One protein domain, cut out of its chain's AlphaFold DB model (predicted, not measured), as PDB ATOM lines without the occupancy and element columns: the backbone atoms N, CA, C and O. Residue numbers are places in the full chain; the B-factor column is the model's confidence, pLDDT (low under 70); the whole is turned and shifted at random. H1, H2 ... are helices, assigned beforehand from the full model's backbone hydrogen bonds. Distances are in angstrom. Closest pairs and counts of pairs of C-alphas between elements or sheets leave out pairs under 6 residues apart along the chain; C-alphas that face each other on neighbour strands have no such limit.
ATOM      1  N   LEU A 224     147.626 140.315 146.694       95.00
ATOM      2  CA  LEU A 224     148.587 139.488 145.961       95.00
ATOM      3  C   LEU A 224     149.729 139.019 146.861       95.00
ATOM      4  O   LEU A 224     150.072 137.841 146.811       95.00
ATOM      5  N   LYS A 225     150.254 139.900 147.722       94.88
ATOM      6  CA  LYS A 225     151.299 139.537 148.691       94.88
ATOM      7  C   LYS A 225     150.849 138.390 149.587       94.88
ATOM      8  O   LYS A 225     151.546 137.386 149.670       94.88
ATOM      9  N   THR A 226     149.656 138.499 150.177       95.75
ATOM     10  CA  THR A 226     149.106 137.430 151.030       95.75
ATOM     11  C   THR A 226     148.965 136.109 150.276       95.75
ATOM     12  O   THR A 226     149.404 135.084 150.777       95.75
ATOM     13  N   LEU A 227     148.455 136.121 149.039       95.81
ATOM     14  CA  LEU A 227     148.332 134.902 148.231       95.81
ATOM     15  C   LEU A 227     149.687 134.275 147.868       95.81
ATOM     16  O   LEU A 227     149.793 133.050 147.831       95.81
ATOM     17  N   VAL A 228     150.704 135.091 147.576       94.88
ATOM     18  CA  VAL A 228     152.065 134.614 147.279       94.88
ATOM     19  C   VAL A 228     152.701 134.007 148.527       94.88
ATOM     20  O   VAL A 228     153.259 132.917 148.443       94.88
ATOM     21  N   THR A 229     152.572 134.659 149.685       93.56
ATOM     22  CA  THR A 229     153.066 134.132 150.965       93.56
ATOM     23  C   THR A 229     152.346 132.842 151.364       93.56
ATOM     24  O   THR A 229     153.004 131.884 151.766       93.56
ATOM     25  N   ASP A 230     151.023 132.771 151.184       92.25
ATOM     26  CA  ASP A 230     150.237 131.557 151.434       92.25
ATOM     27  C   ASP A 230     150.732 130.399 150.550       92.25
ATOM     28  O   ASP A 230     151.027 129.316 151.055       92.25
ATOM     29  N   LEU A 231     150.911 130.629 149.243       93.31
ATOM     30  CA  LEU A 231     151.471 129.618 148.341       93.31
ATOM     31  C   LEU A 231     152.900 129.222 148.730       93.31
ATOM     32  O   LEU A 231     153.214 128.034 148.719       93.31
ATOM     33  N   ALA A 232     153.758 130.178 149.092       91.94
ATOM     34  CA  ALA A 232     155.117 129.888 149.544       91.94
ATOM     35  C   ALA A 232     155.127 129.014 150.808       91.94
ATOM     36  O   ALA A 232     156.005 128.169 150.961       91.94
ATOM     37  N   SER A 233     154.142 129.171 151.700       89.75
ATOM     38  CA  SER A 233     153.993 128.313 152.883       89.75
ATOM     39  C   SER A 233     153.534 126.888 152.549       89.75
ATOM     40  O   SER A 233     153.963 125.936 153.197       89.75
ATOM     41  N   ASP A 234     152.737 126.713 151.492       90.69
ATOM     42  CA  ASP A 234     152.286 125.389 151.051       90.69
ATOM     43  C   ASP A 234     153.425 124.541 150.456       90.69
ATOM     44  O   ASP A 234     153.333 123.308 150.472       90.69
ATOM     45  N   LEU A 235     154.497 125.172 149.951       90.44
ATOM     46  CA  LEU A 235     155.605 124.482 149.279       90.44
ATOM     47  C   LEU A 235     156.260 123.427 150.174       90.44
ATOM     48  O   LEU A 235     156.562 122.332 149.701       90.44
ATOM     49  N   GLU A 236     156.419 123.721 151.468       84.88
ATOM     50  CA  GLU A 236     156.983 122.782 152.444       84.88
ATOM     51  C   GLU A 236     156.248 121.437 152.381       84.88
ATOM     52  O   GLU A 236     156.857 120.381 152.243       84.88
ATOM     53  N   THR A 237     154.914 121.454 152.359       86.88
ATOM     54  CA  THR A 237     154.116 120.217 152.358       86.88
ATOM     55  C   THR A 237     154.301 119.357 151.104       86.88
ATOM     56  O   THR A 237     154.065 118.148 151.151       86.88
ATOM     57  N   ILE A 238     154.726 119.968 149.996       89.06
ATOM     58  CA  ILE A 238     154.949 119.316 148.701       89.06
ATOM     59  C   ILE A 238     156.381 118.793 148.599       89.06
ATOM     60  O   ILE A 238     156.608 117.709 148.066       89.06
ATOM     61  N   VAL A 239     157.335 119.562 149.120       84.88
ATOM     62  CA  VAL A 239     158.771 119.331 148.963       84.88
ATOM     63  C   VAL A 239     159.349 118.427 150.050       84.88
ATOM     64  O   VAL A 239     160.237 117.626 149.757       84.88
ATOM     65  N   LEU A 240     158.830 118.487 151.282       82.62
ATOM     66  CA  LEU A 240     159.311 117.655 152.393       82.62
ATOM     67  C   LEU A 240     159.377 116.150 152.031       82.62
ATOM     68  O   LEU A 240     160.379 115.513 152.365       82.62
ATOM     69  N   PRO A 241     158.379 115.563 151.330       84.12
ATOM     70  CA  PRO A 241     158.444 114.172 150.880       84.12
ATOM     71  C   PRO A 241     159.499 113.902 149.798       84.12
ATOM     72  O   PRO A 241     160.052 112.811 149.784       84.12
ATOM     73  N   LEU A 242     159.791 114.867 148.917       82.69
ATOM     74  CA  LEU A 242     160.745 114.709 147.806       82.69
ATOM     75  C   LEU A 242     162.201 114.699 148.266       82.69
ATOM     76  O   LEU A 242     163.040 114.016 147.690       82.69
ATOM     77  N   LEU A 243     162.506 115.482 149.294       76.81
ATOM     78  CA  LEU A 243     163.865 115.636 149.807       76.81
ATOM     79  C   LEU A 243     164.175 114.695 150.975       76.81
ATOM     80  O   LEU A 243     165.273 114.761 151.513       76.81
ATOM     81  N   ASN A 244     163.228 113.848 151.402       71.19
ATOM     82  CA  ASN A 244     163.348 113.064 152.638       71.19
ATOM     83  C   ASN A 244     163.830 113.930 153.821       71.19
ATOM     84  O   ASN A 244     164.700 113.530 154.588       71.19
ATOM     85  N   PHE A 245     163.231 115.116 153.976       56.78
ATOM     86  CA  PHE A 245     163.647 116.241 154.838       56.78
ATOM     87  C   PHE A 245     163.749 115.949 156.352       56.78
ATOM     88  O   PHE A 245     163.868 116.865 157.159       56.78
ATOM     89  N   ARG A 246     163.642 114.688 156.785       55.34
ATOM     90  CA  ARG A 246     163.853 114.304 158.185       55.34
ATOM     91  C   ARG A 246     165.314 114.415 158.614       55.34
ATOM     92  O   ARG A 246     165.557 114.359 159.815       55.34
ATOM     93  N   ASP A 247     166.237 114.593 157.671       63.03
ATOM     94  CA  ASP A 247     167.662 114.687 157.948       63.03
ATOM     95  C   ASP A 247     168.259 115.989 157.394       63.03
ATOM     96  O   ASP A 247     168.285 116.214 156.182       63.03
ATOM     97  N   ASN A 248     168.741 116.862 158.286       67.81
ATOM     98  CA  ASN A 248     169.435 118.098 157.905       67.81
ATOM     99  C   ASN A 248     170.715 117.805 157.103       67.81
ATOM    100  O   ASN A 248     171.178 118.660 156.346       67.81
ATOM    101  N   GLU A 249     171.266 116.595 157.240       75.50
ATOM    102  CA  GLU A 249     172.409 116.126 156.459       75.50
ATOM    103  C   GLU A 249     172.077 116.043 154.964       75.50
ATOM    104  O   GLU A 249     172.857 116.517 154.146       75.50
ATOM    105  N   VAL A 250     170.870 115.601 154.585       76.44
ATOM    106  CA  VAL A 250     170.476 115.471 153.167       76.44
ATOM    107  C   VAL A 250     170.397 116.830 152.469       76.44
ATOM    108  O   VAL A 250     170.759 116.948 151.296       76.44
ATOM    109  N   LEU A 251     169.947 117.873 153.170       72.94
ATOM    110  CA  LEU A 251     169.936 119.238 152.634       72.94
ATOM    111  C   LEU A 251     171.346 119.769 152.427       72.94
ATOM    112  O   LEU A 251     171.627 120.364 151.388       72.94
ATOM    113  N   LYS A 252     172.225 119.537 153.405       77.88
ATOM    114  CA  LYS A 252     173.623 119.940 153.319       77.88
ATOM    115  C   LYS A 252     174.311 119.225 152.158       77.88
ATOM    116  O   LYS A 252     174.832 119.898 151.271       77.88
ATOM    117  N   ASP A 253     174.179 117.905 152.080       80.56
ATOM    118  CA  ASP A 253     174.713 117.089 150.992       80.56
ATOM    119  C   ASP A 253     174.177 117.550 149.633       80.56
ATOM    120  O   ASP A 253     174.922 117.663 148.664       80.56
ATOM    121  N   THR A 254     172.880 117.860 149.543       79.12
ATOM    122  CA  THR A 254     172.267 118.350 148.299       79.12
ATOM    123  C   THR A 254     172.765 119.744 147.926       79.12
ATOM    124  O   THR A 254     172.976 120.006 146.745       79.12
ATOM    125  N   SER A 255     173.003 120.622 148.903       76.25
ATOM    126  CA  SER A 255     173.565 121.957 148.662       76.25
ATOM    127  C   SER A 255     175.026 121.921 148.200       76.25
ATOM    128  O   SER A 255     175.475 122.832 147.506       76.25
ATOM    129  N   GLU A 256     175.757 120.861 148.555       80.62
ATOM    130  CA  GLU A 256     177.144 120.633 148.140       80.62
ATOM    131  C   GLU A 256     177.245 119.937 146.769       80.62
ATOM    132  O   GLU A 256     178.287 120.003 146.110       80.62
ATOM    133  N   LYS A 257     176.162 119.307 146.286       79.69
ATOM    134  CA  LYS A 257     176.116 118.718 144.940       79.69
ATOM    135  C   LYS A 257     176.219 119.797 143.864       79.69
ATOM    136  O   LYS A 257     175.636 120.877 143.942       79.69
ATOM    137  N   LYS A 258     176.916 119.459 142.776       78.31
ATOM    138  CA  LYS A 258     176.918 120.271 141.556       78.31
ATOM    139  C   LYS A 258     175.490 120.355 141.008       78.31
ATOM    140  O   LYS A 258     174.837 119.327 140.862       78.31
ATOM    141  N   ALA A 259     175.037 121.563 140.672       72.75
ATOM    142  CA  ALA A 259     173.699 121.784 140.132       72.75
ATOM    143  C   ALA A 259     173.464 120.933 138.869       72.75
ATOM    144  O   ALA A 259     174.173 121.085 137.869       72.75
ATOM    145  N   GLY A 260     172.480 120.034 138.936       71.06
ATOM    146  CA  GLY A 260     172.112 119.096 137.878       71.06
ATOM    147  C   GLY A 260     170.603 119.062 137.637       71.06
ATOM    148  O   GLY A 260     169.862 119.896 138.148       71.06
ATOM    149  N   PHE A 261     170.139 118.105 136.836       69.06
ATOM    150  CA  PHE A 261     168.706 117.860 136.595       69.06
ATOM    151  C   PHE A 261     168.102 116.850 137.579       69.06
ATOM    152  O   PHE A 261     166.982 116.378 137.388       69.06
ATOM    153  N   ASP A 262     168.848 116.486 138.620       75.88
ATOM    154  CA  ASP A 262     168.335 115.641 139.680       75.88
ATOM    155  C   ASP A 262     167.230 116.371 140.455       75.88
ATOM    156  O   ASP A 262     167.274 117.581 140.683       75.88
ATOM    157  N   VAL A 263     166.229 115.602 140.877       80.25
ATOM    158  CA  VAL A 263     165.053 116.114 141.590       80.25
ATOM    159  C   VAL A 263     165.460 116.924 142.819       80.25
ATOM    160  O   VAL A 263     164.901 117.990 143.059       80.25
ATOM    161  N   SER A 264     166.458 116.451 143.571       82.25
ATOM    162  CA  SER A 264     166.885 117.090 144.812       82.25
ATOM    163  C   SER A 264     167.438 118.499 144.602       82.25
ATOM    164  O   SER A 264     167.035 119.411 145.323       82.25
ATOM    165  N   THR A 265     168.289 118.722 143.596       82.00
ATOM    166  CA  THR A 265     168.834 120.061 143.342       82.00
ATOM    167  C   THR A 265     167.782 121.005 142.761       82.00
ATOM    168  O   THR A 265     167.737 122.161 143.165       82.00
ATOM    169  N   VAL A 266     166.913 120.556 141.846       82.69
ATOM    170  CA  VAL A 266     165.852 121.418 141.277       82.69
ATOM    171  C   VAL A 266     164.853 121.846 142.353       82.69
ATOM    172  O   VAL A 266     164.449 123.004 142.418       82.69
ATOM    173  N   VAL A 267     164.474 120.925 143.232       86.44
ATOM    174  CA  VAL A 267     163.557 121.215 144.336       86.44
ATOM    175  C   VAL A 267     164.196 122.149 145.369       86.44
ATOM    176  O   VAL A 267     163.509 123.009 145.924       86.44
ATOM    177  N   LEU A 268     165.507 122.035 145.596       84.81
ATOM    178  CA  LEU A 268     166.245 122.956 146.458       84.81
ATOM    179  C   LEU A 268     166.229 124.396 145.908       84.81
ATOM    180  O   LEU A 268     166.013 125.337 146.670       84.81
ATOM    181  N   ASP A 269     166.369 124.579 144.594       84.75
ATOM    182  CA  ASP A 269     166.231 125.897 143.959       84.75
ATOM    183  C   ASP A 269     164.839 126.508 144.171       84.75
ATOM    184  O   ASP A 269     164.729 127.692 144.496       84.75
ATOM    185  N   LEU A 270     163.776 125.703 144.045       87.56
ATOM    186  CA  LEU A 270     162.406 126.153 144.316       87.56
ATOM    187  C   LEU A 270     162.236 126.613 145.768       87.56
ATOM    188  O   LEU A 270     161.591 127.632 146.016       87.56
ATOM    189  N   LEU A 271     162.831 125.896 146.727       86.75
ATOM    190  CA  LEU A 271     162.822 126.303 148.135       86.75
ATOM    191  C   LEU A 271     163.535 127.638 148.339       86.75
ATOM    192  O   LEU A 271     163.009 128.501 149.044       86.75
ATOM    193  N   PHE A 272     164.693 127.839 147.706       84.94
ATOM    194  CA  PHE A 272     165.407 129.111 147.787       84.94
ATOM    195  C   PHE A 272     164.584 130.263 147.205       84.94
ATOM    196  O   PHE A 272     164.484 131.312 147.841       84.94
ATOM    197  N   LEU A 273     163.921 130.070 146.063       84.38
ATOM    198  CA  LEU A 273     163.047 131.088 145.469       84.38
ATOM    199  C   LEU A 273     161.819 131.392 146.337       84.38
ATOM    200  O   LEU A 273     161.476 132.558 146.541       84.38
ATOM    201  N   ALA A 274     161.185 130.370 146.915       86.81
ATOM    202  CA  ALA A 274     160.060 130.552 147.834       86.81
ATOM    203  C   ALA A 274     160.467 131.236 149.150       86.81
ATOM    204  O   ALA A 274     159.681 131.987 149.735       86.81
ATOM    205  N   SER A 275     161.706 131.025 149.604       86.31
ATOM    206  CA  SER A 275     162.233 131.627 150.832       86.31
ATOM    207  C   SER A 275     162.321 133.154 150.771       86.31
ATOM    208  O   SER A 275     162.193 133.813 151.800       86.31
ATOM    209  N   LEU A 276     162.409 133.732 149.565       83.69
ATOM    210  CA  LEU A 276     162.360 135.184 149.359       83.69
ATOM    211  C   LEU A 276     161.044 135.809 149.851       83.69
ATOM    212  O   LEU A 276     161.004 136.996 150.168       83.69
ATOM    213  N   HIS A 277     159.971 135.016 149.927       84.06
ATOM    214  CA  HIS A 277     158.631 135.464 150.313       84.06
ATOM    215  C   HIS A 277     158.099 134.792 151.590       84.06
ATOM    216  O   HIS A 277     156.982 135.093 152.019       84.06
ATOM    217  N   ASN A 278     158.886 133.908 152.213       84.88
ATOM    218  CA  ASN A 278     158.524 133.199 153.435       84.88
ATOM    219  C   ASN A 278     159.707 133.176 154.416       84.88
ATOM    220  O   ASN A 278     160.676 132.437 154.245       84.88
ATOM    221  N   SER A 279     159.590 133.955 155.494       82.50
ATOM    222  CA  SER A 279     160.631 134.090 156.517       82.50
ATOM    223  C   SER A 279     160.900 132.803 157.301       82.50
ATOM    224  O   SER A 279     162.015 132.612 157.777       82.50
ATOM    225  N   SER A 280     159.906 131.915 157.435       82.25
ATOM    226  CA  SER A 280     160.085 130.605 158.080       82.25
ATOM    227  C   SER A 280     161.009 129.719 157.246       82.25
ATOM    228  O   SER A 280     161.996 129.195 157.762       82.25
ATOM    229  N   LEU A 281     160.747 129.638 155.936       80.06
ATOM    230  CA  LEU A 281     161.605 128.930 154.983       80.06
ATOM    231  C   LEU A 281     163.013 129.529 154.942       80.06
ATOM    232  O   LEU A 281     164.001 128.798 154.991       80.06
ATOM    233  N   ALA A 282     163.117 130.859 154.906       79.88
ATOM    234  CA  ALA A 282     164.408 131.540 154.926       79.88
ATOM    235  C   ALA A 282     165.217 131.197 156.185       79.88
ATOM    236  O   ALA A 282     166.413 130.929 156.088       79.88
ATOM    237  N   ALA A 283     164.578 131.145 157.359       79.94
ATOM    238  CA  ALA A 283     165.237 130.770 158.607       79.94
ATOM    239  C   ALA A 283     165.745 129.317 158.588       79.94
ATOM    240  O   ALA A 283     166.870 129.066 159.016       79.94
ATOM    241  N   GLN A 284     164.961 128.380 158.043       77.19
ATOM    242  CA  GLN A 284     165.371 126.978 157.886       77.19
ATOM    243  C   GLN A 284     166.549 126.823 156.913       77.19
ATOM    244  O   GLN A 284     167.479 126.061 157.166       77.19
ATOM    245  N   LEU A 285     166.552 127.573 155.811       76.19
ATOM    246  CA  LEU A 285     167.627 127.509 154.819       76.19
ATOM    247  C   LEU A 285     168.886 128.254 155.276       76.19
ATOM    248  O   LEU A 285     169.987 127.867 154.901       76.19
ATOM    249  N   SER A 286     168.763 129.267 156.134       72.12
ATOM    250  CA  SER A 286     169.908 130.034 156.653       72.12
ATOM    251  C   SER A 286     170.858 129.208 157.526       72.12
ATOM    252  O   SER A 286     172.017 129.583 157.678       72.12
ATOM    253  N   SER A 287     170.411 128.072 158.083       67.81
ATOM    254  CA  SER A 287     171.314 127.131 158.764       67.81
ATOM    255  C   SER A 287     172.208 126.337 157.806       67.81
ATOM    256  O   SER A 287     173.182 125.730 158.247       67.81
ATOM    257  N   THR A 288     171.917 126.355 156.502       64.25
ATOM    258  CA  THR A 288     172.825 125.831 155.479       64.25
ATOM    259  C   THR A 288     173.816 126.935 155.100       64.25
ATOM    260  O   THR A 288     173.434 128.054 154.770       64.25
ATOM    261  N   THR A 289     175.117 126.656 155.189       52.59
ATOM    262  CA  THR A 289     176.207 127.644 155.025       52.59
ATOM    263  C   THR A 289     176.267 128.295 153.634       52.59
ATOM    264  O   THR A 289     176.992 129.269 153.441       52.59
ATOM    265  N   VAL A 290     175.485 127.797 152.673       56.00
ATOM    266  CA  VAL A 290     175.273 128.375 151.340       56.00
ATOM    267  C   VAL A 290     173.963 129.169 151.365       56.00
ATOM    268  O   VAL A 290     172.946 128.765 150.813       56.00
ATOM    269  N   ALA A 291     173.959 130.291 152.081       47.56
ATOM    270  CA  ALA A 291     172.745 131.067 152.298       47.56
ATOM    271  C   ALA A 291     172.186 131.643 150.980       47.56
ATOM    272  O   ALA A 291     172.733 132.598 150.428       47.56
ATOM    273  N   GLY A 292     171.105 131.029 150.480       55.31
ATOM    274  CA  GLY A 292     169.813 131.639 150.113       55.31
ATOM    275  C   GLY A 292     169.753 132.926 149.287       55.31
ATOM    276  O   GLY A 292     168.706 133.567 149.268       55.31
ATOM    277  N   SER A 293     170.827 133.347 148.624       66.38
ATOM    278  CA  SER A 293     170.792 134.548 147.794       66.38
ATOM    279  C   SER A 293     170.222 134.235 146.404       66.38
ATOM    280  O   SER A 293     170.513 133.173 145.843       66.38
ATOM    281  N   PRO A 294     169.470 135.165 145.782       66.75
ATOM    282  CA  PRO A 294     169.092 135.064 144.369       66.75
ATOM    283  C   PRO A 294     170.292 134.783 143.451       66.75
ATOM    284  O   PRO A 294     170.163 134.087 142.449       66.75
ATOM    285  N   GLU A 295     171.485 135.246 143.833       73.69
ATOM    286  CA  GLU A 295     172.748 134.976 143.140       73.69
ATOM    287  C   GLU A 295     173.227 133.518 143.259       73.69
ATOM    288  O   GLU A 295     173.874 132.995 142.350       73.69
ATOM    289  N   ALA A 296     172.922 132.817 144.355       71.56
ATOM    290  CA  ALA A 296     173.184 131.382 144.469       71.56
ATOM    291  C   ALA A 296     172.286 130.583 143.512       71.56
ATOM    292  O   ALA A 296     172.801 129.770 142.743       71.56
ATOM    293  N   VAL A 297     170.982 130.890 143.481       71.88
ATOM    294  CA  VAL A 297     170.036 130.288 142.523       71.88
ATOM    295  C   VAL A 297     170.440 130.625 141.089       71.88
ATOM    296  O   VAL A 297     170.484 129.747 140.234       71.88
ATOM    297  N   LYS A 298     170.853 131.868 140.820       75.12
ATOM    298  CA  LYS A 298     171.375 132.276 139.512       75.12
ATOM    299  C   LYS A 298     172.577 131.457 139.074       75.12
ATOM    300  O   LYS A 298     172.589 130.950 137.955       75.12
ATOM    301  N   ARG A 299     173.569 131.275 139.948       78.44
ATOM    302  CA  ARG A 299     174.727 130.419 139.657       78.44
ATOM    303  C   ARG A 299     174.315 128.969 139.405       78.44
ATOM    304  O   ARG A 299     174.852 128.365 138.482       78.44
ATOM    305  N   ALA A 300     173.359 128.433 140.164       71.88
ATOM    306  CA  ALA A 300     172.843 127.079 139.964       71.88
ATOM    307  C   ALA A 300     172.116 126.928 138.615       71.88
ATOM    308  O   ALA A 300     172.417 126.007 137.857       71.88
ATOM    309  N   VAL A 301     171.229 127.863 138.261       72.69
ATOM    310  CA  VAL A 301     170.533 127.898 136.962       72.69
ATOM    311  C   VAL A 301     171.528 128.014 135.805       72.69
ATOM    312  O   VAL A 301     171.450 127.231 134.859       72.69
ATOM    313  N   ILE A 302     172.513 128.918 135.891       74.81
ATOM    314  CA  ILE A 302     173.567 129.060 134.872       74.81
ATOM    315  C   ILE A 302     174.413 127.785 134.776       74.81
ATOM    316  O   ILE A 302     174.736 127.344 133.675       74.81
ATOM    317  N   ALA A 303     174.750 127.157 135.904       74.19
ATOM    318  CA  ALA A 303     175.490 125.900 135.914       74.19
ATOM    319  C   ALA A 303     174.696 124.762 135.252       74.19
ATOM    320  O   ALA A 303     175.277 124.016 134.464       74.19
ATOM    321  N   ARG A 304     173.378 124.663 135.494       71.38
ATOM    322  CA  ARG A 304     172.497 123.701 134.804       71.38
ATOM    323  C   ARG A 304     172.380 123.992 133.316       71.38
ATOM    324  O   ARG A 304     172.420 123.056 132.527       71.38
ATOM    325  N   LEU A 305     172.280 125.261 132.923       67.12
ATOM    326  CA  LEU A 305     172.299 125.659 131.515       67.12
ATOM    327  C   LEU A 305     173.620 125.237 130.856       67.12
ATOM    328  O   LEU A 305     173.613 124.597 129.810       67.12
ATOM    329  N   GLY A 306     174.755 125.514 131.501       68.81
ATOM    330  CA  GLY A 306     176.073 125.080 131.036       68.81
ATOM    331  C   GLY A 306     176.198 123.557 130.942       68.81
ATOM    332  O   GLY A 306     176.726 123.049 129.954       68.81
ATOM    333  N   ALA A 307     175.666 122.823 131.923       70.38
ATOM    334  CA  ALA A 307     175.619 121.363 131.911       70.38
ATOM    335  C   ALA A 307     174.734 120.827 130.777       70.38
ATOM    336  O   ALA A 307     175.156 119.923 130.067       70.38
ATOM    337  N   SER A 308     173.562 121.426 130.553       65.06
ATOM    338  CA  SER A 308     172.654 121.089 129.451       65.06
ATOM    339  C   SER A 308     173.308 121.324 128.090       65.06
ATOM    340  O   SER A 308     173.294 120.447 127.229       65.06
ATOM    341  N   VAL A 309     173.975 122.466 127.911       64.31
ATOM    342  CA  VAL A 309     174.713 122.790 126.683       64.31
ATOM    343  C   VAL A 309     175.893 121.838 126.464       64.31
ATOM    344  O   VAL A 309     176.143 121.433 125.327       64.31
ATOM    345  N   ALA A 310     176.625 121.475 127.521       67.94
ATOM    346  CA  ALA A 310     177.725 120.516 127.445       67.94
ATOM    347  C   ALA A 310     177.223 119.105 127.109       67.94
ATOM    348  O   ALA A 310     177.788 118.455 126.233       67.94
ATOM    349  N   GLN A 311     176.131 118.667 127.741       66.44
ATOM    350  CA  GLN A 311     175.471 117.398 127.453       66.44
ATOM    351  C   GLN A 311     174.979 117.356 126.006       66.44
ATOM    352  O   GLN A 311     175.247 116.389 125.306       66.44
ATOM    353  N   ARG A 312     174.361 118.438 125.520       64.44
ATOM    354  CA  ARG A 312     173.975 118.595 124.114       64.44
ATOM    355  C   ARG A 312     175.165 118.434 123.174       64.44
ATOM    356  O   ARG A 312     175.054 117.720 122.189       64.44
ATOM    357  N   ARG A 313     176.288 119.110 123.447       63.16
ATOM    358  CA  ARG A 313     177.498 118.994 122.612       63.16
ATOM    359  C   ARG A 313     178.033 117.566 122.609       63.16
ATOM    360  O   ARG A 313     178.233 117.023 121.537       63.16
ATOM    361  N   SER A 314     178.167 116.954 123.786       67.62
ATOM    362  CA  SER A 314     178.600 115.559 123.917       67.62
ATOM    363  C   SER A 314     177.701 114.614 123.128       67.62
ATOM    364  O   SER A 314     178.204 113.754 122.422       67.62
ATOM    365  N   LEU A 315     176.383 114.798 123.220       62.34
ATOM    366  CA  LEU A 315     175.402 113.962 122.540       62.34
ATOM    367  C   LEU A 315     175.453 114.178 121.022       62.34
ATOM    368  O   LEU A 315     175.449 113.215 120.272       62.34
ATOM    369  N   MET A 316     175.606 115.419 120.555       61.66
ATOM    370  CA  MET A 316     175.820 115.723 119.135       61.66
ATOM    371  C   MET A 316     177.127 115.140 118.591       61.66
ATOM    372  O   MET A 316     177.139 114.613 117.482       61.66
ATOM    373  N   ASP A 317     178.217 115.221 119.352       68.00
ATOM    374  CA  ASP A 317     179.513 114.656 118.972       68.00
ATOM    375  C   ASP A 317     179.454 113.122 118.950       68.00
ATOM    376  O   ASP A 317     179.988 112.485 118.043       68.00
ATOM    377  N   GLU A 318     178.748 112.522 119.907       65.00
ATOM    378  CA  GLU A 318     178.488 111.088 119.986       65.00
ATOM    379  C   GLU A 318     177.649 110.613 118.794       65.00
ATOM    380  O   GLU A 318     178.072 109.688 118.103       65.00
ATOM    381  N   ILE A 319     176.539 111.290 118.478       60.59
ATOM    382  CA  ILE A 319     175.731 111.042 117.271       60.59
ATOM    383  C   ILE A 319     176.586 111.161 116.018       60.59
ATOM    384  O   ILE A 319     176.595 110.258 115.190       60.59
ATOM    385  N   ARG A 320     177.332 112.258 115.874       64.56
ATOM    386  CA  ARG A 320     178.181 112.498 114.708       64.56
ATOM    387  C   ARG A 320     179.213 111.386 114.535       64.56
ATOM    388  O   ARG A 320     179.340 110.839 113.449       64.56
ATOM    389  N   SER A 321     179.897 111.006 115.613       65.06
ATOM    390  CA  SER A 321     180.882 109.917 115.600       65.06
ATOM    391  C   SER A 321     180.274 108.544 115.278       65.06
ATOM    392  O   SER A 321     180.998 107.634 114.873       65.06
ATOM    393  N   ARG A 322     178.958 108.391 115.484       58.25
ATOM    394  CA  ARG A 322     178.176 107.173 115.235       58.25
ATOM    395  C   ARG A 322     177.588 107.125 113.833       58.25
ATOM    396  O   ARG A 322     177.664 106.079 113.215       58.25
ATOM    397  N   LEU A 323     177.132 108.251 113.284       57.62
ATOM    398  CA  LEU A 323     176.823 108.370 111.853       57.62
ATOM    399  C   LEU A 323     178.063 108.098 110.984       57.62
ATOM    400  O   LEU A 323     177.952 107.670 109.842       57.62
ATOM    401  N   GLU A 324     179.255 108.311 111.539       66.94
ATOM    402  CA  GLU A 324     180.529 107.963 110.911       66.94
ATOM    403  C   GLU A 324     180.914 106.466 111.076       66.94
ATOM    404  O   GLU A 324     181.898 106.036 110.472       66.94
ATOM    405  N   LYS A 325     180.179 105.650 111.862       61.66
ATOM    406  CA  LYS A 325     180.466 104.219 112.124       61.66
ATOM    407  C   LYS A 325     179.215 103.330 111.996       61.66
ATOM    408  O   LYS A 325     178.378 103.308 112.888       61.66
ATOM    409  N   GLU A 326     179.148 102.521 110.936       56.75
ATOM    410  CA  GLU A 326     178.080 101.537 110.658       56.75
ATOM    411  C   GLU A 326     178.092 100.332 111.634       56.75
ATOM    412  O   GLU A 326     178.510  99.237 111.259       56.75
ATOM    413  N   ASP A 327     177.665 100.494 112.891       66.00
ATOM    414  CA  ASP A 327     177.451  99.350 113.800       66.00
ATOM    415  C   ASP A 327     176.038  99.354 114.424       66.00
ATOM    416  O   ASP A 327     175.810 100.046 115.425       66.00
ATOM    417  N   PRO A 328     175.084  98.594 113.848       64.19
ATOM    418  CA  PRO A 328     173.677  98.596 114.252       64.19
ATOM    419  C   PRO A 328     173.408  97.914 115.607       64.19
ATOM    420  O   PRO A 328     172.415  98.227 116.261       64.19
ATOM    421  N   ASP A 329     174.276  97.015 116.084       64.56
ATOM    422  CA  ASP A 329     174.053  96.321 117.368       64.56
ATOM    423  C   ASP A 329     174.289  97.252 118.569       64.56
ATOM    424  O   ASP A 329     173.698  97.093 119.640       64.56
ATOM    425  N   ARG A 330     175.118  98.281 118.378       60.47
ATOM    426  CA  ARG A 330     175.426  99.279 119.403       60.47
ATOM    427  C   ARG A 330     174.301 100.296 119.582       60.47
ATOM    428  O   ARG A 330     174.121 100.809 120.683       60.47
ATOM    429  N   GLU A 331     173.532 100.552 118.524       58.97
ATOM    430  CA  GLU A 331     172.346 101.417 118.514       58.97
ATOM    431  C   GLU A 331     171.279 100.932 119.511       58.97
ATOM    432  O   GLU A 331     170.733 101.724 120.281       58.97
ATOM    433  N   ILE A 332     171.070  99.613 119.588       61.09
ATOM    434  CA  ILE A 332     170.110  98.977 120.501       61.09
ATOM    435  C   ILE A 332     170.520  99.162 121.972       61.09
ATOM    436  O   ILE A 332     169.677  99.514 122.795       61.09
ATOM    437  N   GLU A 333     171.805  98.996 122.308       61.47
ATOM    438  CA  GLU A 333     172.321  99.168 123.679       61.47
ATOM    439  C   GLU A 333     172.139 100.612 124.184       61.47
ATOM    440  O   GLU A 333     171.784 100.852 125.340       61.47
ATOM    441  N   ILE A 334     172.314 101.592 123.294       58.28
ATOM    442  CA  ILE A 334     172.103 103.014 123.586       58.28
ATOM    443  C   ILE A 334     170.619 103.295 123.828       58.28
ATOM    444  O   ILE A 334     170.260 103.928 124.821       58.28
ATOM    445  N   LEU A 335     169.743 102.802 122.950       57.41
ATOM    446  CA  LEU A 335     168.294 102.945 123.092       57.41
ATOM    447  C   LEU A 335     167.771 102.267 124.364       57.41
ATOM    448  O   LEU A 335     166.850 102.783 124.995       57.41
ATOM    449  N   GLU A 336     168.366 101.151 124.785       58.09
ATOM    450  CA  GLU A 336     168.063 100.508 126.068       58.09
ATOM    451  C   GLU A 336     168.560 101.327 127.269       58.09
ATOM    452  O   GLU A 336     167.794 101.528 128.214       58.09
ATOM    453  N   ALA A 337     169.759 101.915 127.205       55.25
ATOM    454  CA  ALA A 337     170.244 102.846 128.228       55.25
ATOM    455  C   ALA A 337     169.358 104.109 128.352       55.25
ATOM    456  O   ALA A 337     169.195 104.654 129.448       55.25
ATOM    457  N   TYR A 338     168.730 104.548 127.252       53.53
ATOM    458  CA  TYR A 338     167.741 105.633 127.243       53.53
ATOM    459  C   TYR A 338     166.325 105.190 127.651       53.53
ATOM    460  O   TYR A 338     165.549 106.018 128.127       53.53
ATOM    461  N   LYS A 339     165.966 103.903 127.546       52.62
ATOM    462  CA  LYS A 339     164.688 103.377 128.070       52.62
ATOM    463  C   LYS A 339     164.645 103.374 129.601       52.62
ATOM    464  O   LYS A 339     163.576 103.600 130.173       52.62
ATOM    465  N   ASP A 340     165.791 103.181 130.256       46.75
ATOM    466  CA  ASP A 340     165.922 103.253 131.720       46.75
ATOM    467  C   ASP A 340     165.908 104.693 132.269       46.75
ATOM    468  O   ASP A 340     165.680 104.902 133.468       46.75
ATOM    469  N   TYR A 341     166.022 105.705 131.397       50.44
ATOM    470  CA  TYR A 341     165.596 107.079 131.680       50.44
ATOM    471  C   TYR A 341     164.066 107.108 131.791       50.44
ATOM    472  O   TYR A 341     163.346 107.554 130.902       50.44
ATOM    473  N   LYS A 342     163.546 106.601 132.910       51.16
ATOM    474  CA  LYS A 342     162.130 106.627 133.285       51.16
ATOM    475  C   LYS A 342     161.567 108.038 133.040       51.16
ATOM    476  O   LYS A 342     161.838 108.988 133.774       51.16
ATOM    477  N   THR A 343     160.798 108.167 131.965       58.03
ATOM    478  CA  THR A 343     160.588 109.422 131.222       58.03
ATOM    479  C   THR A 343     159.766 110.485 131.955       58.03
ATOM    480  O   THR A 343     159.792 111.650 131.567       58.03
ATOM    481  N   GLY A 344     159.063 110.132 133.036       63.00
ATOM    482  CA  GLY A 344     158.198 111.058 133.778       63.00
ATOM    483  C   GLY A 344     158.934 111.966 134.768       63.00
ATOM    484  O   GLY A 344     158.721 113.181 134.774       63.00
ATOM    485  N   THR A 345     159.812 111.394 135.596       69.94
ATOM    486  CA  THR A 345     160.494 112.101 136.694       69.94
ATOM    487  C   THR A 345     161.445 113.167 136.154       69.94
ATOM    488  O   THR A 345     161.404 114.321 136.577       69.94
ATOM    489  N   ILE A 346     162.262 112.790 135.166       69.69
ATOM    490  CA  ILE A 346     163.293 113.653 134.578       69.69
ATOM    491  C   ILE A 346     162.658 114.744 133.715       69.69
ATOM    492  O   ILE A 346     163.051 115.900 133.827       69.69
ATOM    493  N   SER A 347     161.610 114.421 132.944       74.81
ATOM    494  CA  SER A 347     160.817 115.431 132.225       74.81
ATOM    495  C   SER A 347     160.227 116.474 133.168       74.81
ATOM    496  O   SER A 347     160.301 117.673 132.902       74.81
ATOM    497  N   THR A 348     159.661 116.037 134.291       79.19
ATOM    498  CA  THR A 348     159.043 116.952 135.254       79.19
ATOM    499  C   THR A 348     160.092 117.806 135.965       79.19
ATOM    500  O   THR A 348     159.898 119.011 136.104       79.19
ATOM    501  N   ALA A 349     161.239 117.227 136.335       79.56
ATOM    502  CA  ALA A 349     162.366 117.973 136.896       79.56
ATOM    503  C   ALA A 349     162.933 119.003 135.902       79.56
ATOM    504  O   ALA A 349     163.217 120.135 136.283       79.56
ATOM    505  N   ALA A 350     163.036 118.650 134.620       78.31
ATOM    506  CA  ALA A 350     163.477 119.564 133.576       78.31
ATOM    507  C   ALA A 350     162.485 120.727 133.392       78.31
ATOM    508  O   ALA A 350     162.893 121.887 133.425       78.31
ATOM    509  N   ARG A 351     161.175 120.449 133.300       83.50
ATOM    510  CA  ARG A 351     160.129 121.489 133.216       83.50
ATOM    511  C   ARG A 351     160.143 122.421 134.430       83.50
ATOM    512  O   ARG A 351     160.061 123.636 134.270       83.50
ATOM    513  N   LEU A 352     160.343 121.874 135.628       86.44
ATOM    514  CA  LEU A 352     160.544 122.662 136.846       86.44
ATOM    515  C   LEU A 352     161.794 123.541 136.776       86.44
ATOM    516  O   LEU A 352     161.734 124.714 137.139       86.44
ATOM    517  N   ALA A 353     162.914 123.015 136.283       85.25
ATOM    518  CA  ALA A 353     164.145 123.782 136.128       85.25
ATOM    519  C   ALA A 353     163.994 124.923 135.105       85.25
ATOM    520  O   ALA A 353     164.465 126.033 135.355       85.25
ATOM    521  N   LEU A 354     163.265 124.700 134.005       88.31
ATOM    522  CA  LEU A 354     162.906 125.754 133.052       88.31
ATOM    523  C   LEU A 354     162.028 126.827 133.701       88.31
ATOM    524  O   LEU A 354     162.307 128.019 133.582       88.31
ATOM    525  N   SER A 355     160.977 126.413 134.404       89.81
ATOM    526  CA  SER A 355     160.093 127.342 135.106       89.81
ATOM    527  C   SER A 355     160.874 128.155 136.151       89.81
ATOM    528  O   SER A 355     160.664 129.359 136.295       89.81
ATOM    529  N   THR A 356     161.846 127.534 136.830       88.00
ATOM    530  CA  THR A 356     162.771 128.178 137.785       88.00
ATOM    531  C   THR A 356     163.651 129.214 137.080       88.00
ATOM    532  O   THR A 356     163.826 130.326 137.579       88.00
ATOM    533  N   ALA A 357     164.163 128.896 135.888       87.69
ATOM    534  CA  ALA A 357     164.935 129.831 135.073       87.69
ATOM    535  C   ALA A 357     164.093 131.037 134.619       87.69
ATOM    536  O   ALA A 357     164.577 132.165 134.672       87.69
ATOM    537  N   LEU A 358     162.829 130.826 134.237       90.56
ATOM    538  CA  LEU A 358     161.898 131.910 133.894       90.56
ATOM    539  C   LEU A 358     161.545 132.774 135.110       90.56
ATOM    540  O   LEU A 358     161.463 133.998 134.997       90.56
ATOM    541  N   GLU A 359     161.381 132.160 136.283       90.38
ATOM    542  CA  GLU A 359     161.200 132.898 137.529       90.38
ATOM    543  C   GLU A 359     162.391 133.808 137.811       90.38
ATOM    544  O   GLU A 359     162.212 134.994 138.096       90.38
ATOM    545  N   LEU A 360     163.595 133.250 137.698       87.56
ATOM    546  CA  LEU A 360     164.830 133.981 137.891       87.56
ATOM    547  C   LEU A 360     164.971 135.108 136.865       87.56
ATOM    548  O   LEU A 360     165.275 136.226 137.263       87.56
ATOM    549  N   SER A 361     164.688 134.857 135.583       89.00
ATOM    550  CA  SER A 361     164.655 135.889 134.538       89.00
ATOM    551  C   SER A 361     163.763 137.063 134.913       89.00
ATOM    552  O   SER A 361     164.165 138.209 134.749       89.00
ATOM    553  N   ALA A 362     162.578 136.786 135.459       88.94
ATOM    554  CA  ALA A 362     161.677 137.829 135.926       88.94
ATOM    555  C   ALA A 362     162.182 138.529 137.204       88.94
ATOM    556  O   ALA A 362     161.915 139.712 137.385       88.94
ATOM    557  N   LEU A 363     162.892 137.824 138.095       87.56
ATOM    558  CA  LEU A 363     163.501 138.402 139.303       87.56
ATOM    559  C   LEU A 363     164.635 139.376 138.988       87.56
ATOM    560  O   LEU A 363     164.711 140.424 139.620       87.56
ATOM    561  N   VAL A 364     165.523 139.004 138.065       87.00
ATOM    562  CA  VAL A 364     166.720 139.791 137.727       87.00
ATOM    563  C   VAL A 364     166.517 140.702 136.517       87.00
ATOM    564  O   VAL A 364     167.453 141.391 136.129       87.00
ATOM    565  N   GLU A 365     165.324 140.674 135.916       87.38
ATOM    566  CA  GLU A 365     164.968 141.407 134.693       87.38
ATOM    567  C   GLU A 365     165.937 141.120 133.526       87.38
ATOM    568  O   GLU A 365     166.355 142.018 132.805       87.38
ATOM    569  N   GLN A 366     166.308 139.843 133.351       88.56
ATOM    570  CA  GLN A 366     167.160 139.361 132.248       88.56
ATOM    571  C   GLN A 366     166.497 138.164 131.564       88.56
ATOM    572  O   GLN A 366     166.631 137.019 132.016       88.56
ATOM    573  N   VAL A 367     165.777 138.393 130.463       89.94
ATOM    574  CA  VAL A 367     165.012 137.329 129.787       89.94
ATOM    575  C   VAL A 367     165.913 136.330 129.071       89.94
ATOM    576  O   VAL A 367     165.539 135.169 128.903       89.94
ATOM    577  N   SER A 368     167.143 136.729 128.747       86.19
ATOM    578  CA  SER A 368     168.161 135.868 128.135       86.19
ATOM    579  C   SER A 368     168.428 134.570 128.909       86.19
ATOM    580  O   SER A 368     168.722 133.553 128.281       86.19
ATOM    581  N   ILE A 369     168.276 134.559 130.242       84.19
ATOM    582  CA  ILE A 369     168.465 133.353 131.069       84.19
ATOM    583  C   ILE A 369     167.402 132.295 130.737       84.19
ATOM    584  O   ILE A 369     167.740 131.175 130.356       84.19
ATOM    585  N   GLY A 370     166.121 132.644 130.865       86.19
ATOM    586  CA  GLY A 370     165.005 131.750 130.573       86.19
ATOM    587  C   GLY A 370     164.947 131.376 129.095       86.19
ATOM    588  O   GLY A 370     164.740 130.212 128.764       86.19
ATOM    589  N   LEU A 371     165.219 132.336 128.211       87.38
ATOM    590  CA  LEU A 371     165.241 132.130 126.767       87.38
ATOM    591  C   LEU A 371     166.337 131.149 126.336       87.38
ATOM    592  O   LEU A 371     166.051 130.207 125.604       87.38
ATOM    593  N   GLY A 372     167.562 131.302 126.850       83.25
ATOM    594  CA  GLY A 372     168.651 130.364 126.572       83.25
ATOM    595  C   GLY A 372     168.363 128.954 127.095       83.25
ATOM    596  O   GLY A 372     168.768 127.966 126.479       83.25
ATOM    597  N   TYR A 373     167.625 128.841 128.204       82.50
ATOM    598  CA  TYR A 373     167.168 127.553 128.729       82.50
ATOM    599  C   TYR A 373     166.121 126.899 127.822       82.50
ATOM    600  O   TYR A 373     166.243 125.716 127.509       82.50
ATOM    601  N   MET A 374     165.140 127.674 127.350       85.56
ATOM    602  CA  MET A 374     164.139 127.207 126.387       85.56
ATOM    603  C   MET A 374     164.783 126.731 125.085       85.56
ATOM    604  O   MET A 374     164.542 125.600 124.680       85.56
ATOM    605  N   GLU A 375     165.656 127.539 124.479       83.56
ATOM    606  CA  GLU A 375     166.370 127.168 123.249       83.56
ATOM    607  C   GLU A 375     167.211 125.900 123.438       83.56
ATOM    608  O   GLU A 375     167.276 125.040 122.562       83.56
ATOM    609  N   SER A 376     167.864 125.756 124.595       75.00
ATOM    610  CA  SER A 376     168.663 124.563 124.893       75.00
ATOM    611  C   SER A 376     167.800 123.301 124.937       75.00
ATOM    612  O   SER A 376     168.227 122.260 124.435       75.00
ATOM    613  N   MET A 377     166.589 123.398 125.491       77.06
ATOM    614  CA  MET A 377     165.627 122.295 125.530       77.06
ATOM    615  C   MET A 377     165.046 121.971 124.157       77.06
ATOM    616  O   MET A 377     164.967 120.799 123.807       77.06
ATOM    617  N   GLU A 378     164.688 122.985 123.370       77.06
ATOM    618  CA  GLU A 378     164.191 122.800 122.002       77.06
ATOM    619  C   GLU A 378     165.225 122.124 121.106       77.06
ATOM    620  O   GLU A 378     164.894 121.218 120.348       77.06
ATOM    621  N   ILE A 379     166.495 122.529 121.204       70.69
ATOM    622  CA  ILE A 379     167.560 121.910 120.412       70.69
ATOM    623  C   ILE A 379     167.790 120.470 120.866       70.69
ATOM    624  O   ILE A 379     167.981 119.601 120.022       70.69
ATOM    625  N   LEU A 380     167.783 120.205 122.176       67.19
ATOM    626  CA  LEU A 380     167.927 118.840 122.681       67.19
ATOM    627  C   LEU A 380     166.814 117.941 122.137       67.19
ATOM    628  O   LEU A 380     167.091 116.839 121.677       67.19
ATOM    629  N   ASP A 381     165.582 118.435 122.140       70.12
ATOM    630  CA  ASP A 381     164.456 117.714 121.572       70.12
ATOM    631  C   ASP A 381     164.590 117.495 120.056       70.12
ATOM    632  O   ASP A 381     164.438 116.371 119.583       70.12
ATOM    633  N   PHE A 382     164.934 118.533 119.290       67.88
ATOM    634  CA  PHE A 382     165.145 118.408 117.847       67.88
ATOM    635  C   PHE A 382     166.180 117.326 117.515       67.88
ATOM    636  O   PHE A 382     165.981 116.528 116.597       67.88
ATOM    637  N   VAL A 383     167.277 117.284 118.275       62.50
ATOM    638  CA  VAL A 383     168.341 116.291 118.110       62.50
ATOM    639  C   VAL A 383     167.826 114.883 118.401       62.50
ATOM    640  O   VAL A 383     168.095 113.977 117.619       62.50
ATOM    641  N   LEU A 384     167.053 114.700 119.472       63.41
ATOM    642  CA  LEU A 384     166.476 113.400 119.825       63.41
ATOM    643  C   LEU A 384     165.460 112.924 118.780       63.41
ATOM    644  O   LEU A 384     165.553 111.793 118.316       63.41
ATOM    645  N   ASN A 385     164.563 113.801 118.326       63.19
ATOM    646  CA  ASN A 385     163.595 113.480 117.273       63.19
ATOM    647  C   ASN A 385     164.267 113.164 115.929       63.19
ATOM    648  O   ASN A 385     163.764 112.349 115.159       63.19
ATOM    649  N   SER A 386     165.406 113.795 115.633       61.81
ATOM    650  CA  SER A 386     166.170 113.505 114.413       61.81
ATOM    651  C   SER A 386     166.806 112.112 114.441       61.81
ATOM    652  O   SER A 386     167.014 111.536 113.379       61.81
ATOM    653  N   LEU A 387     167.080 111.560 115.630       57.03
ATOM    654  CA  LEU A 387     167.586 110.195 115.795       57.03
ATOM    655  C   LEU A 387     166.497 109.124 115.674       57.03
ATOM    656  O   LEU A 387     166.770 108.028 115.203       57.03
ATOM    657  N   GLU A 388     165.262 109.423 116.079       55.69
ATOM    658  CA  GLU A 388     164.144 108.462 116.043       55.69
ATOM    659  C   GLU A 388     163.674 108.112 114.617       55.69
ATOM    660  O   GLU A 388     162.920 107.160 114.423       55.69
ATOM    661  N   MET A 389     164.101 108.871 113.605       48.28
ATOM    662  CA  MET A 389     163.600 108.763 112.231       48.28
ATOM    663  C   MET A 389     164.156 107.570 111.428       48.28
ATOM    664  O   MET A 389     163.651 107.329 110.330       48.28
ATOM    665  N   GLU A 390     165.143 106.817 111.930       49.53
ATOM    666  CA  GLU A 390     165.833 105.788 111.127       49.53
ATOM    667  C   GLU A 390     165.495 104.321 111.463       49.53
ATOM    668  O   GLU A 390     165.589 103.488 110.557       49.53
ATOM    669  N   ASP A 391     164.985 103.979 112.658       45.69
ATOM    670  CA  ASP A 391     164.681 102.575 113.000       45.69
ATOM    671  C   ASP A 391     163.185 102.304 113.315       45.69
ATOM    672  O   ASP A 391     162.696 102.591 114.413       45.69
ATOM    673  N   PRO A 392     162.426 101.666 112.395       45.47
ATOM    674  CA  PRO A 392     161.019 101.306 112.602       45.47
ATOM    675  C   PRO A 392     160.792 100.231 113.683       45.47
ATOM    676  O   PRO A 392     159.639  99.897 113.968       45.47
ATOM    677  N   ARG A 393     161.853  99.653 114.269       42.41
ATOM    678  CA  ARG A 393     161.773  98.659 115.357       42.41
ATOM    679  C   ARG A 393     161.813  99.280 116.749       42.41
ATOM    680  O   ARG A 393     161.478  98.602 117.724       42.41
ATOM    681  N   VAL A 394     162.159 100.559 116.855       47.62
ATOM    682  CA  VAL A 394     162.088 101.310 118.106       47.62
ATOM    683  C   VAL A 394     160.641 101.743 118.299       47.62
ATOM    684  O   VAL A 394     160.237 102.855 117.973       47.62
ATOM    685  N   GLU A 395     159.811 100.823 118.798       42.03
ATOM    686  CA  GLU A 395     158.477 101.161 119.288       42.03
ATOM    687  C   GLU A 395     158.581 102.324 120.285       42.03
ATOM    688  O   GLU A 395     158.984 102.128 121.429       42.03
ATOM    689  N   MET A 396     158.206 103.525 119.828       40.06
ATOM    690  CA  MET A 396     157.870 104.706 120.623       40.06
ATOM    691  C   MET A 396     158.696 104.856 121.910       40.06
ATOM    692  O   MET A 396     158.146 104.808 123.018       40.06
ATOM    693  N   VAL A 397     159.999 105.117 121.790       41.84
ATOM    694  CA  VAL A 397     160.611 105.987 122.798       41.84
ATOM    695  C   VAL A 397     159.861 107.303 122.623       41.84
ATOM    696  O   VAL A 397     159.909 107.909 121.566       41.84
ATOM    697  N   GLN A 398     158.979 107.650 123.565       45.06
ATOM    698  CA  GLN A 398     158.372 108.974 123.511       45.06
ATOM    699  C   GLN A 398     159.533 109.956 123.639       45.06
ATOM    700  O   GLN A 398     160.289 109.793 124.609       45.06
ATOM    701  N   PRO A 399     159.671 110.943 122.733       43.22
ATOM    702  CA  PRO A 399     160.699 111.959 122.873       43.22
ATOM    703  C   PRO A 399     160.627 112.488 124.292       43.22
ATOM    704  O   PRO A 399     159.525 112.592 124.849       43.22
ATOM    705  N   LEU A 400     161.784 112.742 124.909       46.06
ATOM    706  CA  LEU A 400     161.853 113.343 126.236       46.06
ATOM    707  C   LEU A 400     160.849 114.500 126.260       46.06
ATOM    708  O   LEU A 400     161.079 115.535 125.644       46.06
ATOM    709  N   VAL A 401     159.711 114.316 126.944       51.75
ATOM    710  CA  VAL A 401     158.599 115.284 126.996       51.75
ATOM    711  C   VAL A 401     159.005 116.448 127.916       51.75
ATOM    712  O   VAL A 401     158.267 116.876 128.796       51.75
ATOM    713  N   CYS A 402     160.243 116.919 127.794       54.75
ATOM    714  CA  CYS A 402     160.870 118.013 128.522       54.75
ATOM    715  C   CYS A 402     160.551 119.366 127.876       54.75
ATOM    716  O   CYS A 402     161.217 120.356 128.165       54.75
ATOM    717  N   PHE A 403     159.569 119.409 126.976       69.19
ATOM    718  CA  PHE A 403     159.253 120.598 126.211       69.19
ATOM    719  C   PHE A 403     158.798 121.753 127.096       69.19
ATOM    720  O   PHE A 403     158.001 121.552 128.029       69.19
ATOM    721  N   PRO A 404     159.188 122.985 126.735       80.19
ATOM    722  CA  PRO A 404     158.459 124.155 127.171       80.19
ATOM    723  C   PRO A 404     156.978 123.985 126.804       80.19
ATOM    724  O   PRO A 404     156.587 123.914 125.645       80.19
TER     725      PRO A 404
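This is residues 224 to 404 of the 479 residues of an uncharacterized protein of Candidatus Aminicenantes bacterium (UniProt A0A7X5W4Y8). The long helix H5 runs beside H8 of the helical hairpin H7 and H8, and H3 packs on the first part of H5 and on H7, with H1, H2 and H4 gathered round H3 at that end. At the opposite end H6 folds back after H5 and touches no helix, and residues 388 to 404 form a tail with no named element. The printed part has 181 residues, with eight named helices, H1 to H8 in chain order, and no named strand: all helix. It is elongated, 58 by 36 by 28 A, and only just compact, close to loose, with a radius of gyration of the C-alphas of 18.8 A.

H5, residues 294 to 323, measures 42.8 A, from C-alpha 294 at (169.092, 135.064, 144.369) to C-alpha 323 at (176.823, 108.370, 111.853). H7, residues 343 to 364, measures 31.7 A, and H8, residues 367 to 387, measures 30.6 A. H1, residues 224 to 239, begins at (148.587, 139.488, 145.961). The others are H2, residues 248 to 256, H3, 263 to 275, H4, 279 to 286, and H6, 328 to 339.

H3, H5, H7 and H8 form an up and down bundle, each running against the one before it. H5 touches H8 at a shallow tilt of 23 degrees, closest at the C-alphas of Leu 305 and Tyr 373, 6.1 A. H7 and H8 touch closest at the C-alphas of Leu 358 and Gly 370, 4.6 A. H3, the hub, touches H1, H2, H4, H5 and H7; its closest C-alphas to H5 are Asp 269 and Val 297, 6.0 A. H6 and H7 meet only through their link. Every O i to N i+4 pair is within hydrogen-bond range in H2, H3, H4, H5 and H8, against 9 of 12 in H1, 6 of 8 in H6 and 17 of 18 in H7.

The two farthest C-alphas, of Thr 226 and Glu 326, are 61.3 A apart. The printed part has no cut and no long link. Its mean pLDDT is 72.4, with 77 residues under 70, among them 308 to 346 and 382 to 403.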